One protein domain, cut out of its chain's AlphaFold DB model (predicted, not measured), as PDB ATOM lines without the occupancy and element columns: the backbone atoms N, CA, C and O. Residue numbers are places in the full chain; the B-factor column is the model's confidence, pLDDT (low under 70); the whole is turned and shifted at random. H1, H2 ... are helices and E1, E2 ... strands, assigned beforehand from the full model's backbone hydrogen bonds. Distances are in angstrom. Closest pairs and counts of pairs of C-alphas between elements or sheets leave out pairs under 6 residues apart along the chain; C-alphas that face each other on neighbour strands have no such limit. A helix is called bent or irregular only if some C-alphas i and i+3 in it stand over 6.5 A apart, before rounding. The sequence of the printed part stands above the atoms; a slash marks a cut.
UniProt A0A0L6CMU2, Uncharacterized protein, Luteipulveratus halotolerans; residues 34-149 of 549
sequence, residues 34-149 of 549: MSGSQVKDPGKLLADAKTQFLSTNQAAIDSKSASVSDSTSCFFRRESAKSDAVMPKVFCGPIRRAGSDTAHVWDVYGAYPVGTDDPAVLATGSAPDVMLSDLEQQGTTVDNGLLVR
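Overview. This is residues 34 to 149 of the 549 residues of an uncharacterized protein of Luteipulveratus halotolerans (UniProt A0A0L6CMU2). A strongly twisted sheet of four strands curls round one long helix, H1, which fills its hollow face, while the other face has no named helix on it. At one end of the long axis the stretch from E3 to E4, with the tiny helix H2, reaches out beyond this body. The printed part has 116 residues, with H1, E1, E2, E3, H2 and E4 along the chain; the sheet's order is E1, E2, E3, E4, all antiparallel, and the class is mixed, helices and strands. The whole is compact, with a radius of gyration of the C-alphas of 15.3 A, and spans 47 by 35 by 21 A.

Along the chain. Find C-alpha 42 at (234.991, 238.986, 225.912); from there H1, residues 42 to 62, runs 29.0 A. It is irregular, with C-alphas 56 and 59 7.6 A apart and a kink of 45 degrees near residue 56. Next comes E1, residues 66 to 78, 27.1 A long, which bends by 91 degrees at residue 70. E2, residues 86 to 97, measures 27.0 A and bends by 65 degrees at residue 89. E3, residues 105 to 113, runs 26.2 A from C-alpha 105 at (243.946, 220.922, 216.707). H2, residues 119 to 122, is four residues long. E4, residues 130 to 141, measures 24.6 A, bends by 82 degrees at residue 138 and ends at C-alpha 141, (246.981, 220.541, 220.718).

Arrangement. Start with H1, which is on the sheet, in two layers, a helix on one face of a sheet. Its closest C-alphas to E1 are those of Ala 60 and Ala 66, 5.1 A, and to E4 those of Ala 49 and Leu 132, 6.9 A. E1, E2 and E3 form a meander, each strand the antiparallel neighbour of the one before. In the hairpin of E1 and E2, look for N 75 and O 91, 2.8 A; in that of E2 and E3, for N 92 and O 107, 2.8 A. Between E3 and E4, N 133 and O 110 are 2.8 A apart. Residues 147 to 148 pair antiparallel with residues 76 to 77 of E1. H2 is not on the sheet and is apart from H1. In H1, 15 of 17 O i to N i+4 pairs are within hydrogen-bond range; H2 is too short for one.

Size, cuts and confidence. The two C-alphas farthest apart, those of Asp 101 and Ala 123, are 48.0 A apart. The printed part has no cut, and no link between its named elements is long. Look for pLDDT under 70 at residues 34 to 37, 98 to 104 and 114 to 129; the mean of the printed part is 78.2.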
ATOM      1  N   MET A  34     243.280 240.004 230.710       68.31
ATOM      2  CA  MET A  34     244.438 239.669 229.885       68.31
ATOM      3  C   MET A  34     245.563 240.639 230.194       68.31
ATOM      4  O   MET A  34     245.394 241.851 230.060       68.31
ATOM      5  N   SER A  35     246.707 240.116 230.636       65.00
ATOM      6  CA  SER A  35     247.884 240.933 230.968       65.00
ATOM      7  C   SER A  35     247.559 242.097 231.925       65.00
ATOM      8  O   SER A  35     248.098 243.193 231.799       65.00
ATOM      9  N   GLY A  36     246.630 241.875 232.865       64.69
ATOM     10  CA  GLY A  36     246.187 242.871 233.846       64.69
ATOM     11  C   GLY A  36     245.085 243.832 233.374       64.69
ATOM     12  O   GLY A  36     244.593 244.605 234.194       64.69
ATOM     13  N   SER A  37     244.661 243.775 232.107       67.88
ATOM     14  CA  SER A  37     243.558 244.584 231.564       67.88
ATOM     15  C   SER A  37     242.269 243.771 231.460       67.88
ATOM     16  O   SER A  37     242.260 242.672 230.903       67.88
ATOM     17  N   GLN A  38     241.163 244.307 231.979       72.00
ATOM     18  CA  GLN A  38     239.857 243.656 231.867       72.00
ATOM     19  C   GLN A  38     239.324 243.784 230.435       72.00
ATOM     20  O   GLN A  38     239.153 244.892 229.930       72.00
ATOM     21  N   VAL A  39     239.003 242.654 229.804       74.00
ATOM     22  CA  VAL A  39     238.347 242.620 228.495       74.00
ATOM     23  C   VAL A  39     236.910 243.114 228.665       74.00
ATOM     24  O   VAL A  39     236.129 242.527 229.417       74.00
ATOM     25  N   LYS A  40     236.562 244.209 227.982       76.00
ATOM     26  CA  LYS A  40     235.263 244.887 228.121       76.00
ATOM     27  C   LYS A  40     234.095 244.042 227.609       76.00
ATOM     28  O   LYS A  40     233.049 244.005 228.249       76.00
ATOM     29  N   ASP A  41     234.290 243.363 226.479       80.50
ATOM     30  CA  ASP A  41     233.320 242.433 225.896       80.50
ATOM     31  C   ASP A  41     234.035 241.164 225.398       80.50
ATOM     32  O   ASP A  41     234.396 241.046 224.222       80.50
ATOM     33  N   PRO A  42     234.285 240.196 226.296       79.31
ATOM     34  CA  PRO A  42     234.991 238.986 225.912       79.31
ATOM     35  C   PRO A  42     234.148 238.080 225.001       79.31
ATOM     36  O   PRO A  42     234.712 237.272 224.268       79.31
ATOM     37  N   GLY A  43     232.816 238.222 224.996       82.50
ATOM     38  CA  GLY A  43     231.940 237.509 224.062       82.50
ATOM     39  C   GLY A  43     232.129 237.999 222.628       82.50
ATOM     40  O   GLY A  43     232.314 237.185 221.718       82.50
ATOM     41  N   LYS A  44     232.167 239.322 222.434       84.88
ATOM     42  CA  LYS A  44     232.484 239.932 221.139       84.88
ATOM     43  C   LYS A  44     233.888 239.559 220.664       84.88
ATOM     44  O   LYS A  44     234.028 239.166 219.512       84.88
ATOM     45  N   LEU A  45     234.897 239.588 221.540       85.94
ATOM     46  CA  LEU A  45     236.269 239.210 221.171       85.94
ATOM     47  C   LEU A  45     236.353 237.767 220.637       85.94
ATOM     48  O   LEU A  45     237.009 237.518 219.629       85.94
ATOM     49  N   LEU A  46     235.651 236.814 221.263       88.31
ATOM     50  CA  LEU A  46     235.586 235.432 220.767       88.31
ATOM     51  C   LEU A  46     234.815 235.308 219.441       88.31
ATOM     52  O   LEU A  46     235.161 234.460 218.617       88.31
ATOM     53  N   ALA A  47     233.783 236.128 219.219       88.19
ATOM     54  CA  ALA A  47     233.042 236.158 217.957       88.19
ATOM     55  C   ALA A  47     233.880 236.745 216.807       88.19
ATOM     56  O   ALA A  47     233.884 236.192 215.701       88.19
ATOM     57  N   ASP A  48     234.637 237.808 217.082       88.94
ATOM     58  CA  ASP A  48     235.594 238.402 216.147       88.94
ATOM     59  C   ASP A  48     236.698 237.386 215.810       88.94
ATOM     60  O   ASP A  48     236.967 237.132 214.634       88.94
ATOM     61  N   ALA A  49     237.235 236.691 216.820       90.50
ATOM     62  CA  ALA A  49     238.207 235.616 216.627       90.50
ATOM     63  C   ALA A  49     237.664 234.456 215.796       90.50
ATOM     64  O   ALA A  49     238.363 233.952 214.919       90.50
ATOM     65  N   LYS A  50     236.403 234.056 216.000       91.12
ATOM     66  CA  LYS A  50     235.766 233.023 215.172       91.12
ATOM     67  C   LYS A  50     235.638 233.475 213.721       91.12
ATOM     68  O   LYS A  50     235.887 232.682 212.815       91.12
ATOM     69  N   THR A  51     235.270 234.735 213.500       91.81
ATOM     70  CA  THR A  51     235.155 235.316 212.157       91.81
ATOM     71  C   THR A  51     236.511 235.330 211.454       91.81
ATOM     72  O   THR A  51     236.618 234.846 210.326       91.81
ATOM     73  N   GLN A  52     237.559 235.791 212.138       92.44
ATOM     74  CA  GLN A  52     238.921 235.776 211.610       92.44
ATOM     75  C   GLN A  52     239.423 234.350 211.372       92.44
ATOM     76  O   GLN A  52     239.984 234.074 210.319       92.44
ATOM     77  N   PHE A  53     239.164 233.417 212.288       92.38
ATOM     78  CA  PHE A  53     239.534 232.013 212.136       92.38
ATOM     79  C   PHE A  53     238.915 231.363 210.896       92.38
ATOM     80  O   PHE A  53     239.626 230.693 210.140       92.38
ATOM     81  N   LEU A  54     237.618 231.576 210.665       91.38
ATOM     82  CA  LEU A  54     236.946 231.074 209.468       91.38
ATOM     83  C   LEU A  54     237.504 231.745 208.212       91.38
ATOM     84  O   LEU A  54     237.822 231.044 207.260       91.38
ATOM     85  N   SER A  55     237.712 233.066 208.235       90.25
ATOM     86  CA  SER A  55     238.289 233.811 207.109       90.25
ATOM     87  C   SER A  55     239.697 233.326 206.743       90.25
ATOM     88  O   SER A  55     239.975 233.070 205.574       90.25
ATOM     89  N   THR A  56     240.579 233.147 207.730       89.12
ATOM     90  CA  THR A  56     241.960 232.667 207.542       89.12
ATOM     91  C   THR A  56     241.996 231.255 206.960       89.12
ATOM     92  O   THR A  56     242.874 230.926 206.165       89.12
ATOM     93  N   ASN A  57     241.025 230.413 207.320       89.06
ATOM     94  CA  ASN A  57     240.947 229.030 206.857       89.06
ATOM     95  C   ASN A  57     240.007 228.830 205.656       89.06
ATOM     96  O   ASN A  57     239.907 227.708 205.157       89.06
ATOM     97  N   GLN A  58     239.354 229.886 205.162       90.06
ATOM     98  CA  GLN A  58     238.296 229.796 204.153       90.06
ATOM     99  C   GLN A  58     238.783 229.102 202.879       90.06
ATOM    100  O   GLN A  58     238.158 228.154 202.421       90.06
ATOM    101  N   ALA A  59     239.958 229.480 202.364       85.56
ATOM    102  CA  ALA A  59     240.529 228.861 201.167       85.56
ATOM    103  C   ALA A  59     240.816 227.354 201.349       85.56
ATOM    104  O   ALA A  59     240.615 226.559 200.427       85.56
ATOM    105  N   ALA A  60     241.262 226.936 202.538       84.50
ATOM    106  CA  ALA A  60     241.514 225.528 202.850       84.50
ATOM    107  C   ALA A  60     240.206 224.735 203.028       84.50
ATOM    108  O   ALA A  60     240.111 223.589 202.592       84.50
ATOM    109  N   ILE A  61     239.178 225.354 203.614       85.88
ATOM    110  CA  ILE A  61     237.839 224.767 203.770       85.88
ATOM    111  C   ILE A  61     237.151 224.627 202.405       85.88
ATOM    112  O   ILE A  61     236.657 223.549 202.075       85.88
ATOM    113  N   ASP A  62     237.188 225.671 201.574       85.62
ATOM    114  CA  ASP A  62     236.594 225.681 200.232       85.62
ATOM    115  C   ASP A  62     237.272 224.672 199.303       85.62
ATOM    116  O   ASP A  62     236.609 223.943 198.563       85.62
ATOM    117  N   SER A  63     238.603 224.572 199.386       79.38
ATOM    118  CA  SER A  63     239.371 223.546 198.669       79.38
ATOM    119  C   SER A  63     239.319 222.163 199.329       79.38
ATOM    120  O   SER A  63     239.879 221.209 198.783       79.38
ATOM    121  N   LYS A  64     238.625 222.046 200.469       83.62
ATOM    122  CA  LYS A  64     238.419 220.831 201.269       83.62
ATOM    123  C   LYS A  64     239.700 220.179 201.805       83.62
ATOM    124  O   LYS A  64     239.648 219.036 202.263       83.62
ATOM    125  N   SER A  65     240.826 220.895 201.787       78.06
ATOM    126  CA  SER A  65     242.077 220.486 202.437       78.06
ATOM    127  C   SER A  65     242.055 220.711 203.954       78.06
ATOM    128  O   SER A  65     242.915 220.189 204.666       78.06
ATOM    129  N   ALA A  66     241.055 221.441 204.454       84.69
ATOM    130  CA  ALA A  66     240.715 221.540 205.863       84.69
ATOM    131  C   ALA A  66     239.214 221.322 206.096       84.69
ATOM    132  O   ALA A  66     238.385 221.522 205.207       84.69
ATOM    133  N   SER A  67     238.858 220.928 207.312       85.62
ATOM    134  CA  SER A  67     237.476 220.806 207.760       85.62
ATOM    135  C   SER A  67     237.326 221.312 209.190       85.62
ATOM    136  O   SER A  67     238.223 221.196 210.025       85.62
ATOM    137  N   VAL A  68     236.156 221.864 209.472       86.75
ATOM    138  CA  VAL A  68     235.718 222.287 210.803       86.75
ATOM    139  C   VAL A  68     234.427 221.540 211.129       86.75
ATOM    140  O   VAL A  68     233.746 221.067 210.215       86.75
ATOM    141  N   SER A  69     234.101 221.380 212.408       78.88
ATOM    142  CA  SER A  69     232.817 220.808 212.817       78.88
ATOM    143  C   SER A  69     231.798 221.912 213.092       78.88
ATOM    144  O   SER A  69     232.154 223.069 213.316       78.88
ATOM    145  N   ASP A  70     230.512 221.570 213.131       76.75
ATOM    146  CA  ASP A  70     229.463 222.540 213.489       76.75
ATOM    147  C   ASP A  70     229.640 223.079 214.922       76.75
ATOM    148  O   ASP A  70     229.185 224.174 215.256       76.75
ATOM    149  N   SER A  71     230.353 222.326 215.769       75.50
ATOM    150  CA  SER A  71     230.746 222.726 217.122       75.50
ATOM    151  C   SER A  71     231.996 223.612 217.185       75.50
ATOM    152  O   SER A  71     232.382 224.018 218.282       75.50
ATOM    153  N   THR A  72     232.637 223.932 216.055       84.44
ATOM    154  CA  THR A  72     233.843 224.767 216.038       84.44
ATOM    155  C   THR A  72     233.555 226.162 216.601       84.44
ATOM    156  O   THR A  72     232.634 226.882 216.182       84.44
ATOM    157  N   SER A  73     234.359 226.550 217.586       87.88
ATOM    158  CA  SER A  73     234.213 227.782 218.358       87.88
ATOM    159  C   SER A  73     235.582 228.280 218.821       87.88
ATOM    160  O   SER A  73     236.588 227.590 218.675       87.88
ATOM    161  N   CYS A  74     235.614 229.485 219.381       89.69
ATOM    162  CA  CYS A  74     236.796 230.043 220.021       89.69
ATOM    163  C   CYS A  74     236.621 230.098 221.538       89.69
ATOM    164  O   CYS A  74     235.503 230.270 222.036       89.69
ATOM    165  N   PHE A  75     237.729 229.936 222.252       89.38
ATOM    166  CA  PHE A  75     237.800 229.863 223.707       89.38
ATOM    167  C   PHE A  75     239.023 230.629 224.208       89.38
ATOM    168  O   PHE A  75     240.044 230.718 223.521       89.38
ATOM    169  N   PHE A  76     238.948 231.128 225.436       88.00
ATOM    170  CA  PHE A  76     240.150 231.479 226.186       88.00
ATOM    171  C   PHE A  76     240.716 230.218 226.834       88.00
ATOM    172  O   PHE A  76     239.989 229.246 227.045       88.00
ATOM    173  N   ARG A  77     241.997 230.230 227.192       88.06
ATOM    174  CA  ARG A  77     242.628 229.130 227.928       88.06
ATOM    175  C   ARG A  77     243.077 229.615 229.298       88.06
ATOM    176  O   ARG A  77     243.792 230.609 229.380       88.06
ATOM    177  N   ARG A  78     242.707 228.901 230.359       84.62
ATOM    178  CA  ARG A  78     243.245 229.118 231.709       84.62
ATOM    179  C   ARG A  78     244.720 228.736 231.765       84.62
ATOM    180  O   ARG A  78     245.137 227.756 231.148       84.62
ATOM    181  N   GLU A  79     245.495 229.457 232.565       82.50
ATOM    182  CA  GLU A  79     246.904 229.108 232.806       82.50
ATOM    183  C   GLU A  79     247.049 227.728 233.467       82.50
ATOM    184  O   GLU A  79     247.993 226.988 233.195       82.50
ATOM    185  N   SER A  80     246.091 227.362 234.322       82.88
ATOM    186  CA  SER A  80     245.984 226.035 234.927       82.88
ATOM    187  C   SER A  80     244.548 225.753 235.375       82.88
ATOM    188  O   SER A  80     243.742 226.670 235.505       82.88
ATOM    189  N   ALA A  81     244.233 224.492 235.683       79.81
ATOM    190  CA  ALA A  81     242.897 224.086 236.135       79.81
ATOM    191  C   ALA A  81     242.439 224.781 237.436       79.81
ATOM    192  O   ALA A  81     241.247 224.809 237.728       79.81
ATOM    193  N   LYS A  82     243.380 225.337 238.214       78.25
ATOM    194  CA  LYS A  82     243.132 226.034 239.487       78.25
ATOM    195  C   LYS A  82     243.205 227.563 239.377       78.25
ATOM    196  O   LYS A  82     243.032 228.229 240.390       78.25
ATOM    197  N   SER A  83     243.536 228.102 238.202       77.38
ATOM    198  CA  SER A  83     243.674 229.544 237.984       77.38
ATOM    199  C   SER A  83     242.426 230.103 237.314       77.38
ATOM    200  O   SER A  83     241.943 229.533 236.336       77.38
ATOM    201  N   ASP A  84     241.960 231.248 237.800       71.31
ATOM    202  CA  ASP A  84     240.923 232.043 237.134       71.31
ATOM    203  C   ASP A  84     241.519 232.994 236.079       71.31
ATOM    204  O   ASP A  84     240.786 233.625 235.317       71.31
ATOM    205  N   ALA A  85     242.854 233.090 236.007       76.00
ATOM    206  CA  ALA A  85     243.548 233.858 234.983       76.00
ATOM    207  C   ALA A  85     243.562 233.104 233.648       76.00
ATOM    208  O   ALA A  85     243.821 231.893 233.586       76.00
ATOM    209  N   VAL A  86     243.316 233.844 232.567       81.56
ATOM    210  CA  VAL A  86     243.426 233.330 231.204       81.56
ATOM    211  C   VAL A  86     244.706 233.820 230.545       81.56
ATOM    212  O   VAL A  86     245.185 234.923 230.804       81.56
ATOM    213  N   MET A  87     245.234 233.006 229.641       83.75
ATOM    214  CA  MET A  87     246.309 233.413 228.751       83.75
ATOM    215  C   MET A  87     245.832 234.567 227.848       83.75
ATOM    216  O   MET A  87     244.661 234.582 227.459       83.75
ATOM    217  N   PRO A  88     246.723 235.491 227.439       84.81
ATOM    218  CA  PRO A  88     246.408 236.573 226.500       84.81
ATOM    219  C   PRO A  88     246.310 236.054 225.052       84.81
ATOM    220  O   PRO A  88     246.937 236.577 224.134       84.81
ATOM    221  N   LYS A  89     245.585 234.948 224.858       89.50
ATOM    222  CA  LYS A  89     245.433 234.237 223.589       89.50
ATOM    223  C   LYS A  89     244.029 233.657 223.469       89.50
ATOM    224  O   LYS A  89     243.429 233.227 224.459       89.50
ATOM    225  N   VAL A  90     243.543 233.594 222.240       90.50
ATOM    226  CA  VAL A  90     242.289 232.947 221.862       90.50
ATOM    227  C   VAL A  90     242.603 231.693 221.054       90.50
ATOM    228  O   VAL A  90     243.409 231.725 220.129       90.50
ATOM    229  N   PHE A  91     241.954 230.588 221.406       91.81
ATOM    230  CA  PHE A  91     242.128 229.284 220.777       91.81
ATOM    231  C   PHE A  91     240.856 228.929 220.012       91.81
ATOM    232  O   PHE A  91     239.784 228.841 220.612       91.81
ATOM    233  N   CYS A  92     240.960 228.727 218.702       90.75
ATOM    234  CA  CYS A  92     239.828 228.477 217.808       90.75
ATOM    235  C   CYS A  92     239.924 227.092 217.158       90.75
ATOM    236  O   CYS A  92     240.949 226.743 216.575       90.75
ATOM    237  N   GLY A  93     238.864 226.292 217.270       88.94
ATOM    238  CA  GLY A  93     238.866 224.891 216.850       88.94
ATOM    239  C   GLY A  93     237.651 224.100 217.364       88.94
ATOM    240  O   GLY A  93     236.701 224.695 217.885       88.94
ATOM    241  N   PRO A  94     237.638 222.766 217.190       85.50
ATOM    242  CA  PRO A  94     238.653 221.978 216.489       85.50
ATOM    243  C   PRO A  94     238.614 222.211 214.968       85.50
ATOM    244  O   PRO A  94     237.549 222.451 214.393       85.50
ATOM    245  N   ILE A  95     239.777 222.140 214.324       85.69
ATOM    246  CA  ILE A  95     239.957 222.090 212.864       85.69
ATOM    247  C   ILE A  95     240.782 220.853 212.521       85.69
ATOM    248  O   ILE A  95     241.577 220.399 213.336       85.69
ATOM    249  N   ARG A  96     240.606 220.295 211.326       82.38
ATOM    250  CA  ARG A  96     241.432 219.196 210.821       82.38
ATOM    251  C   ARG A  96     241.975 219.557 209.451       82.38
ATOM    252  O   ARG A  96     241.228 220.065 208.619       82.38
ATOM    253  N   ARG A  97     243.263 219.308 209.212       79.19
ATOM    254  CA  ARG A  97     243.954 219.655 207.960       79.19
ATOM    255  C   ARG A  97     244.592 218.426 207.334       79.19
ATOM    256  O   ARG A  97     244.884 217.452 208.028       79.19
ATOM    257  N   ALA A  98     244.797 218.464 206.021       68.44
ATOM    258  CA  ALA A  98     245.577 217.439 205.337       68.44
ATOM    259  C   ALA A  98     246.984 217.401 205.955       68.44
ATOM    260  O   ALA A  98     247.616 218.445 206.110       68.44
ATOM    261  N   GLY A  99     247.443 216.219 206.364       60.78
ATOM    262  CA  GLY A  99     248.762 216.047 206.974       60.78
ATOM    263  C   GLY A  99     248.886 216.294 208.485       60.78
ATOM    264  O   GLY A  99     249.926 215.950 209.029       60.78
ATOM    265  N   SER A 100     247.869 216.812 209.192       63.94
ATOM    266  CA  SER A 100     247.951 217.007 210.658       63.94
ATOM    267  C   SER A 100     247.645 215.718 211.417       63.94
ATOM    268  O   SER A 100     246.576 215.167 211.199       63.94
ATOM    269  N   ASP A 101     248.495 215.285 212.344       61.22
ATOM    270  CA  ASP A 101     248.403 214.017 213.098       61.22
ATOM    271  C   ASP A 101     247.188 213.868 214.040       61.22
ATOM    272  O   ASP A 101     246.844 212.757 214.451       61.22
ATOM    273  N   THR A 102     246.520 214.969 214.383       64.25
ATOM    274  CA  THR A 102     245.521 215.015 215.453       64.25
ATOM    275  C   THR A 102     244.176 215.575 214.988       64.25
ATOM    276  O   THR A 102     244.065 216.547 214.244       64.25
ATOM    277  N   ALA A 103     243.114 214.927 215.464       63.81
ATOM    278  CA  ALA A 103     241.712 215.252 215.198       63.81
ATOM    279  C   ALA A 103     241.226 216.563 215.849       63.81
ATOM    280  O   ALA A 103     240.190 217.106 215.468       63.81
ATOM    281  N   HIS A 104     241.961 217.050 216.852       69.00
ATOM    282  CA  HIS A 104     241.557 218.136 217.743       69.00
ATOM    283  C   HIS A 104     242.658 219.191 217.846       69.00
ATOM    284  O   HIS A 104     243.196 219.437 218.926       69.00
ATOM    285  N   VAL A 105     243.011 219.797 216.712       80.62
ATOM    286  CA  VAL A 105     243.946 220.922 216.707       80.62
ATOM    287  C   VAL A 105     243.218 222.262 216.775       80.62
ATOM    288  O   VAL A 105     242.094 222.415 216.283       80.62
ATOM    289  N   TRP A 106     243.882 223.229 217.399       87.62
ATOM    290  CA  TRP A 106     243.403 224.582 217.643       87.62
ATOM    291  C   TRP A 106     244.348 225.589 216.992       87.62
ATOM    292  O   TRP A 106     245.567 225.453 217.069       87.62
ATOM    293  N   ASP A 107     243.794 226.619 216.370       90.81
ATOM    294  CA  ASP A 107     244.561 227.783 215.937       90.81
ATOM    295  C   ASP A 107     244.613 228.811 217.066       90.81
ATOM    296  O   ASP A 107     243.626 229.008 217.779       90.81
ATOM    297  N   VAL A 108     245.759 229.468 217.222       91.50
ATOM    298  CA  VAL A 108     246.021 230.412 218.308       91.50
ATOM    299  C   VAL A 108     246.155 231.818 217.752       91.50
ATOM    300  O   VAL A 108     247.005 232.080 216.901       91.50
ATOM    301  N   TYR A 109     245.346 232.721 218.284       90.31
ATOM    302  CA  TYR A 109     245.371 234.146 217.990       90.31
ATOM    303  C   TYR A 109     245.825 234.882 219.245       90.31
ATOM    304  O   TYR A 109     245.306 234.629 220.336       90.31
ATOM    305  N   GLY A 110     246.799 235.771 219.112       86.50
ATOM    306  CA  GLY A 110     247.195 236.661 220.192       86.50
ATOM    307  C   GLY A 110     246.091 237.667 220.495       86.50
ATOM    308  O   GLY A 110     245.286 238.024 219.633       86.50
ATOM    309  N   ALA A 111     246.040 238.126 221.738       82.94
ATOM    310  CA  ALA A 111     245.177 239.222 222.143       82.94
ATOM    311  C   ALA A 111     246.005 240.212 222.964       82.94
ATOM    312  O   ALA A 111     246.625 239.835 223.962       82.94
ATOM    313  N   TYR A 112     246.041 241.472 222.539       78.81
ATOM    314  CA  TYR A 112     246.851 242.508 223.176       78.81
ATOM    315  C   TYR A 112     246.017 243.755 223.484       78.81
ATOM    316  O   TYR A 112     245.079 244.076 222.750       78.81
ATOM    317  N   PRO A 113     246.324 244.463 224.583       72.69
ATOM    318  CA  PRO A 113     245.684 245.736 224.872       72.69
ATOM    319  C   PRO A 113     246.065 246.757 223.797       72.69
ATOM    320  O   PRO A 113     247.235 246.877 223.428       72.69
ATOM    321  N   VAL A 114     245.081 247.509 223.310       68.88
ATOM    322  CA  VAL A 114     245.317 248.659 222.440       68.88
ATOM    323  C   VAL A 114     246.146 249.669 223.225       68.88
ATOM    324  O   VAL A 114     245.797 250.040 224.350       68.88
ATOM    325  N   GLY A 115     247.276 250.077 222.647       60.97
ATOM    326  CA  GLY A 115     248.146 251.076 223.251       60.97
ATOM    327  C   GLY A 115     247.381 252.369 223.527       60.97
ATOM    328  O   GLY A 115     246.504 252.768 222.763       60.97
ATOM    329  N   THR A 116     247.740 253.060 224.606       51.78
ATOM    330  CA  THR A 116     247.158 254.361 224.982       51.78
ATOM    331  C   THR A 116     247.389 255.466 223.949       51.78
ATOM    332  O   THR A 116     246.829 256.546 224.094       51.78
ATOM    333  N   ASP A 117     248.192 255.195 222.920       54.06
ATOM    334  CA  ASP A 117     248.557 256.133 221.862       54.06
ATOM    335  C   ASP A 117     247.683 255.969 220.603       54.06
ATOM    336  O   ASP A 117     247.850 256.713 219.635       54.06
ATOM    337  N   ASP A 118     246.735 255.019 220.599       54.72
ATOM    338  CA  ASP A 118     245.746 254.899 219.529       54.72
ATOM    339  C   ASP A 118     244.739 256.069 219.614       54.72
ATOM    340  O   ASP A 118     244.060 256.241 220.641       54.72
ATOM    341  N   PRO A 119     244.601 256.894 218.557       52.28
ATOM    342  CA  PRO A 119     243.722 258.062 218.563       52.28
ATOM    343  C   PRO A 119     242.246 257.728 218.842       52.28
ATOM    344  O   PRO A 119     241.516 258.600 219.321       52.28
ATOM    345  N   ALA A 120     241.795 256.488 218.610       52.38
ATOM    346  CA  ALA A 120     240.437 256.053 218.952       52.38
ATOM    347  C   ALA A 120     240.225 255.852 220.469       52.38
ATOM    348  O   ALA A 120     239.137 256.123 220.992       52.38
ATOM    349  N   VAL A 121     241.266 255.429 221.195       50.62
ATOM    350  CA  VAL A 121     241.234 255.208 222.652       50.62
ATOM    351  C   VAL A 121     241.336 256.538 223.403       50.62
ATOM    352  O   VAL A 121     240.585 256.779 224.353       50.62
ATOM    353  N   LEU A 122     242.172 257.461 222.915       50.00
ATOM    354  CA  LEU A 122     242.328 258.808 223.482       50.00
ATOM    355  C   LEU A 122     241.050 259.660 223.394       50.00
ATOM    356  O   LEU A 122     240.811 260.504 224.256       50.00
ATOM    357  N   ALA A 123     240.205 259.430 222.385       51.97
ATOM    358  CA  ALA A 123     238.986 260.208 222.170       51.97
ATOM    359  C   ALA A 123     237.813 259.828 223.098       51.97
ATOM    360  O   ALA A 123     236.878 260.615 223.244       51.97
ATOM    361  N   THR A 124     237.824 258.639 223.716       54.12
ATOM    362  CA  THR A 124     236.646 258.094 224.425       54.12
ATOM    363  C   THR A 124     236.835 257.876 225.928       54.12
ATOM    364  O   THR A 124     235.867 257.524 226.606       54.12
ATOM    365  N   GLY A 125     238.043 258.077 226.474       46.59
ATOM    366  CA  GLY A 125     238.324 257.941 227.915       46.59
ATOM    367  C   GLY A 125     238.017 256.551 228.496       46.59
ATOM    368  O   GLY A 125     237.834 256.410 229.703       46.59
ATOM    369  N   SER A 126     237.900 255.538 227.636       49.22
ATOM    370  CA  SER A 126     237.577 254.161 228.008       49.22
ATOM    371  C   SER A 126     238.855 253.371 228.313       49.22
ATOM    372  O   SER A 126     239.908 253.665 227.756       49.22
ATOM    373  N   ALA A 127     238.763 252.370 229.199       52.00
ATOM    374  CA  ALA A 127     239.837 251.397 229.445       52.00
ATOM    375  C   ALA A 127     240.372 250.817 228.117       52.00
ATOM    376  O   ALA A 127     239.576 250.725 227.175       52.00
ATOM    377  N   PRO A 128     241.667 250.436 228.028       54.16
ATOM    378  CA  PRO A 128     242.247 249.931 226.788       54.16
ATOM    379  C   PRO A 128     241.408 248.761 226.279       54.16
ATOM    380  O   PRO A 128     241.189 247.781 226.996       54.16
ATOM    381  N   ASP A 129     240.887 248.911 225.064       66.94
ATOM    382  CA  ASP A 129     240.205 247.819 224.384       66.94
ATOM    383  C   ASP A 129     241.235 246.715 224.100       66.94
ATOM    384  O   ASP A 129     242.435 246.987 224.031       66.94
ATOM    385  N   VAL A 130     240.808 245.463 223.982       72.69
ATOM    386  CA  VAL A 130     241.716 244.361 223.626       72.69
ATOM    387  C   VAL A 130     241.479 244.019 222.167       72.69
ATOM    388  O   VAL A 130     240.356 243.698 221.786       72.69
ATOM    389  N   MET A 131     242.534 244.077 221.354       76.50
ATOM    390  CA  MET A 131     242.477 243.697 219.946       76.50
ATOM    391  C   MET A 131     243.065 242.312 219.726       76.50
ATOM    392  O   MET A 131     244.015 241.894 220.392       76.50
ATOM    393  N   LEU A 132     242.470 241.601 218.773       83.19
ATOM    394  CA  LEU A 132     242.977 240.328 218.295       83.19
ATOM    395  C   LEU A 132     244.129 240.575 217.309       83.19
ATOM    396  O   LEU A 132     244.042 241.464 216.462       83.19
ATOM    397  N   SER A 133     245.208 239.807 217.429       83.94
ATOM    398  CA  SER A 133     246.299 239.798 216.457       83.94
ATOM    399  C   SER A 133     245.999 238.865 215.285       83.94
ATOM    400  O   SER A 133     245.015 238.123 215.274       83.94
ATOM    401  N   ASP A 134     246.918 238.835 214.323       85.69
ATOM    402  CA  ASP A 134     246.978 237.764 213.334       85.69
ATOM    403  C   ASP A 134     247.220 236.392 213.988       85.69
ATOM    404  O   ASP A 134     247.555 236.290 215.175       85.69
ATOM    405  N   LEU A 135     247.023 235.332 213.197       87.06
ATOM    406  CA  LEU A 135     247.290 233.949 213.588       87.06
ATOM    407  C   LEU A 135     248.744 233.813 214.071       87.06
ATOM    408  O   LEU A 135     249.673 233.946 213.280       87.06
ATOM    409  N   GLU A 136     248.936 233.512 215.355       86.31
ATOM    410  CA  GLU A 136     250.268 233.310 215.936       86.31
ATOM    411  C   GLU A 136     250.770 231.884 215.709       86.31
ATOM    412  O   GLU A 136     251.945 231.663 215.428       86.31
ATOM    413  N   GLN A 137     249.881 230.903 215.882       86.12
ATOM    414  CA  GLN A 137     250.243 229.495 215.804       86.12
ATOM    415  C   GLN A 137     249.111 228.685 215.187       86.12
ATOM    416  O   GLN A 137     247.966 228.740 215.634       86.12
ATOM    417  N   GLN A 138     249.451 227.893 214.179       84.94
ATOM    418  CA  GLN A 138     248.517 226.993 213.524       84.94
ATOM    419  C   GLN A 138     248.593 225.598 214.145       84.94
ATOM    420  O   GLN A 138     249.679 225.060 214.342       84.94
ATOM    421  N   GLY A 139     247.433 224.994 214.400       79.62
ATOM    422  CA  GLY A 139     247.343 223.559 214.653       79.62
ATOM    423  C   GLY A 139     247.998 223.061 215.951       79.62
ATOM    424  O   GLY A 139     248.685 222.045 215.928       79.62
ATOM    425  N   THR A 140     247.792 223.741 217.081       82.88
ATOM    426  CA  THR A 140     248.277 223.271 218.390       82.88
ATOM    427  C   THR A 140     247.279 222.336 219.070       82.88
ATOM    428  O   THR A 140     246.069 222.566 219.055       82.88
ATOM    429  N   THR A 141     247.782 221.318 219.764       82.00
ATOM    430  CA  THR A 141     246.981 220.541 220.718       82.00
ATOM    431  C   THR A 141     246.784 221.358 221.993       82.00
ATOM    432  O   THR A 141     247.723 221.986 222.488       82.00
ATOM    433  N   VAL A 142     245.564 221.366 222.532       78.56
ATOM    434  CA  VAL A 142     245.227 222.062 223.781       78.56
ATOM    435  C   VAL A 142     244.476 221.110 224.699       78.56
ATOM    436  O   VAL A 142     243.661 220.313 224.242       78.56
ATOM    437  N   ASP A 143     244.741 221.202 226.001       82.38
ATOM    438  CA  ASP A 143     243.910 220.553 227.010       82.38
ATOM    439  C   ASP A 143     242.549 221.260 227.082       82.38
ATOM    440  O   ASP A 143     242.438 222.380 227.593       82.38
ATOM    441  N   ASN A 144     241.508 220.604 226.563       78.81
ATOM    442  CA  ASN A 144     240.151 221.145 226.542       78.81
ATOM    443  C   ASN A 144     239.601 221.440 227.947       78.81
ATOM    444  O   ASN A 144     238.732 222.301 228.067       78.81
ATOM    445  N   GLY A 145     240.112 220.796 229.005       78.69
ATOM    446  CA  GLY A 145     239.729 221.096 230.389       78.69
ATOM    447  C   GLY A 145     240.154 222.491 230.859       78.69
ATOM    448  O   GLY A 145     239.643 222.990 231.862       78.69
ATOM    449  N   LEU A 146     241.067 223.142 230.131       85.12
ATOM    450  CA  LEU A 146     241.516 224.511 230.392       85.12
ATOM    451  C   LEU A 146     240.797 225.557 229.532       85.12
ATOM    452  O   LEU A 146     240.984 226.753 229.762       85.12
ATOM    453  N   LEU A 147     240.016 225.139 228.535       85.62
ATOM    454  CA  LEU A 147     239.328 226.044 227.622       85.62
ATOM    455  C   LEU A 147     238.013 226.542 228.224       85.62
ATOM    456  O   LEU A 147     237.219 225.764 228.746       85.62
ATOM    457  N   VAL A 148     237.772 227.847 228.132       81.88
ATOM    458  CA  VAL A 148     236.656 228.516 228.809       81.88
ATOM    459  C   VAL A 148     236.025 229.634 227.988       81.88
ATOM    460  O   VAL A 148     236.689 230.282 227.172       81.88
ATOM    461  N   ARG A 149     234.735 229.893 228.248       82.25
ATOM    462  CA  ARG A 149     233.976 231.027 227.707       82.25
ATOM    463  C   ARG A 149     233.277 231.832 228.813       82.25
ATOM    464  O   ARG A 149     232.920 231.263 229.845       82.25
TER     465      ARG A 149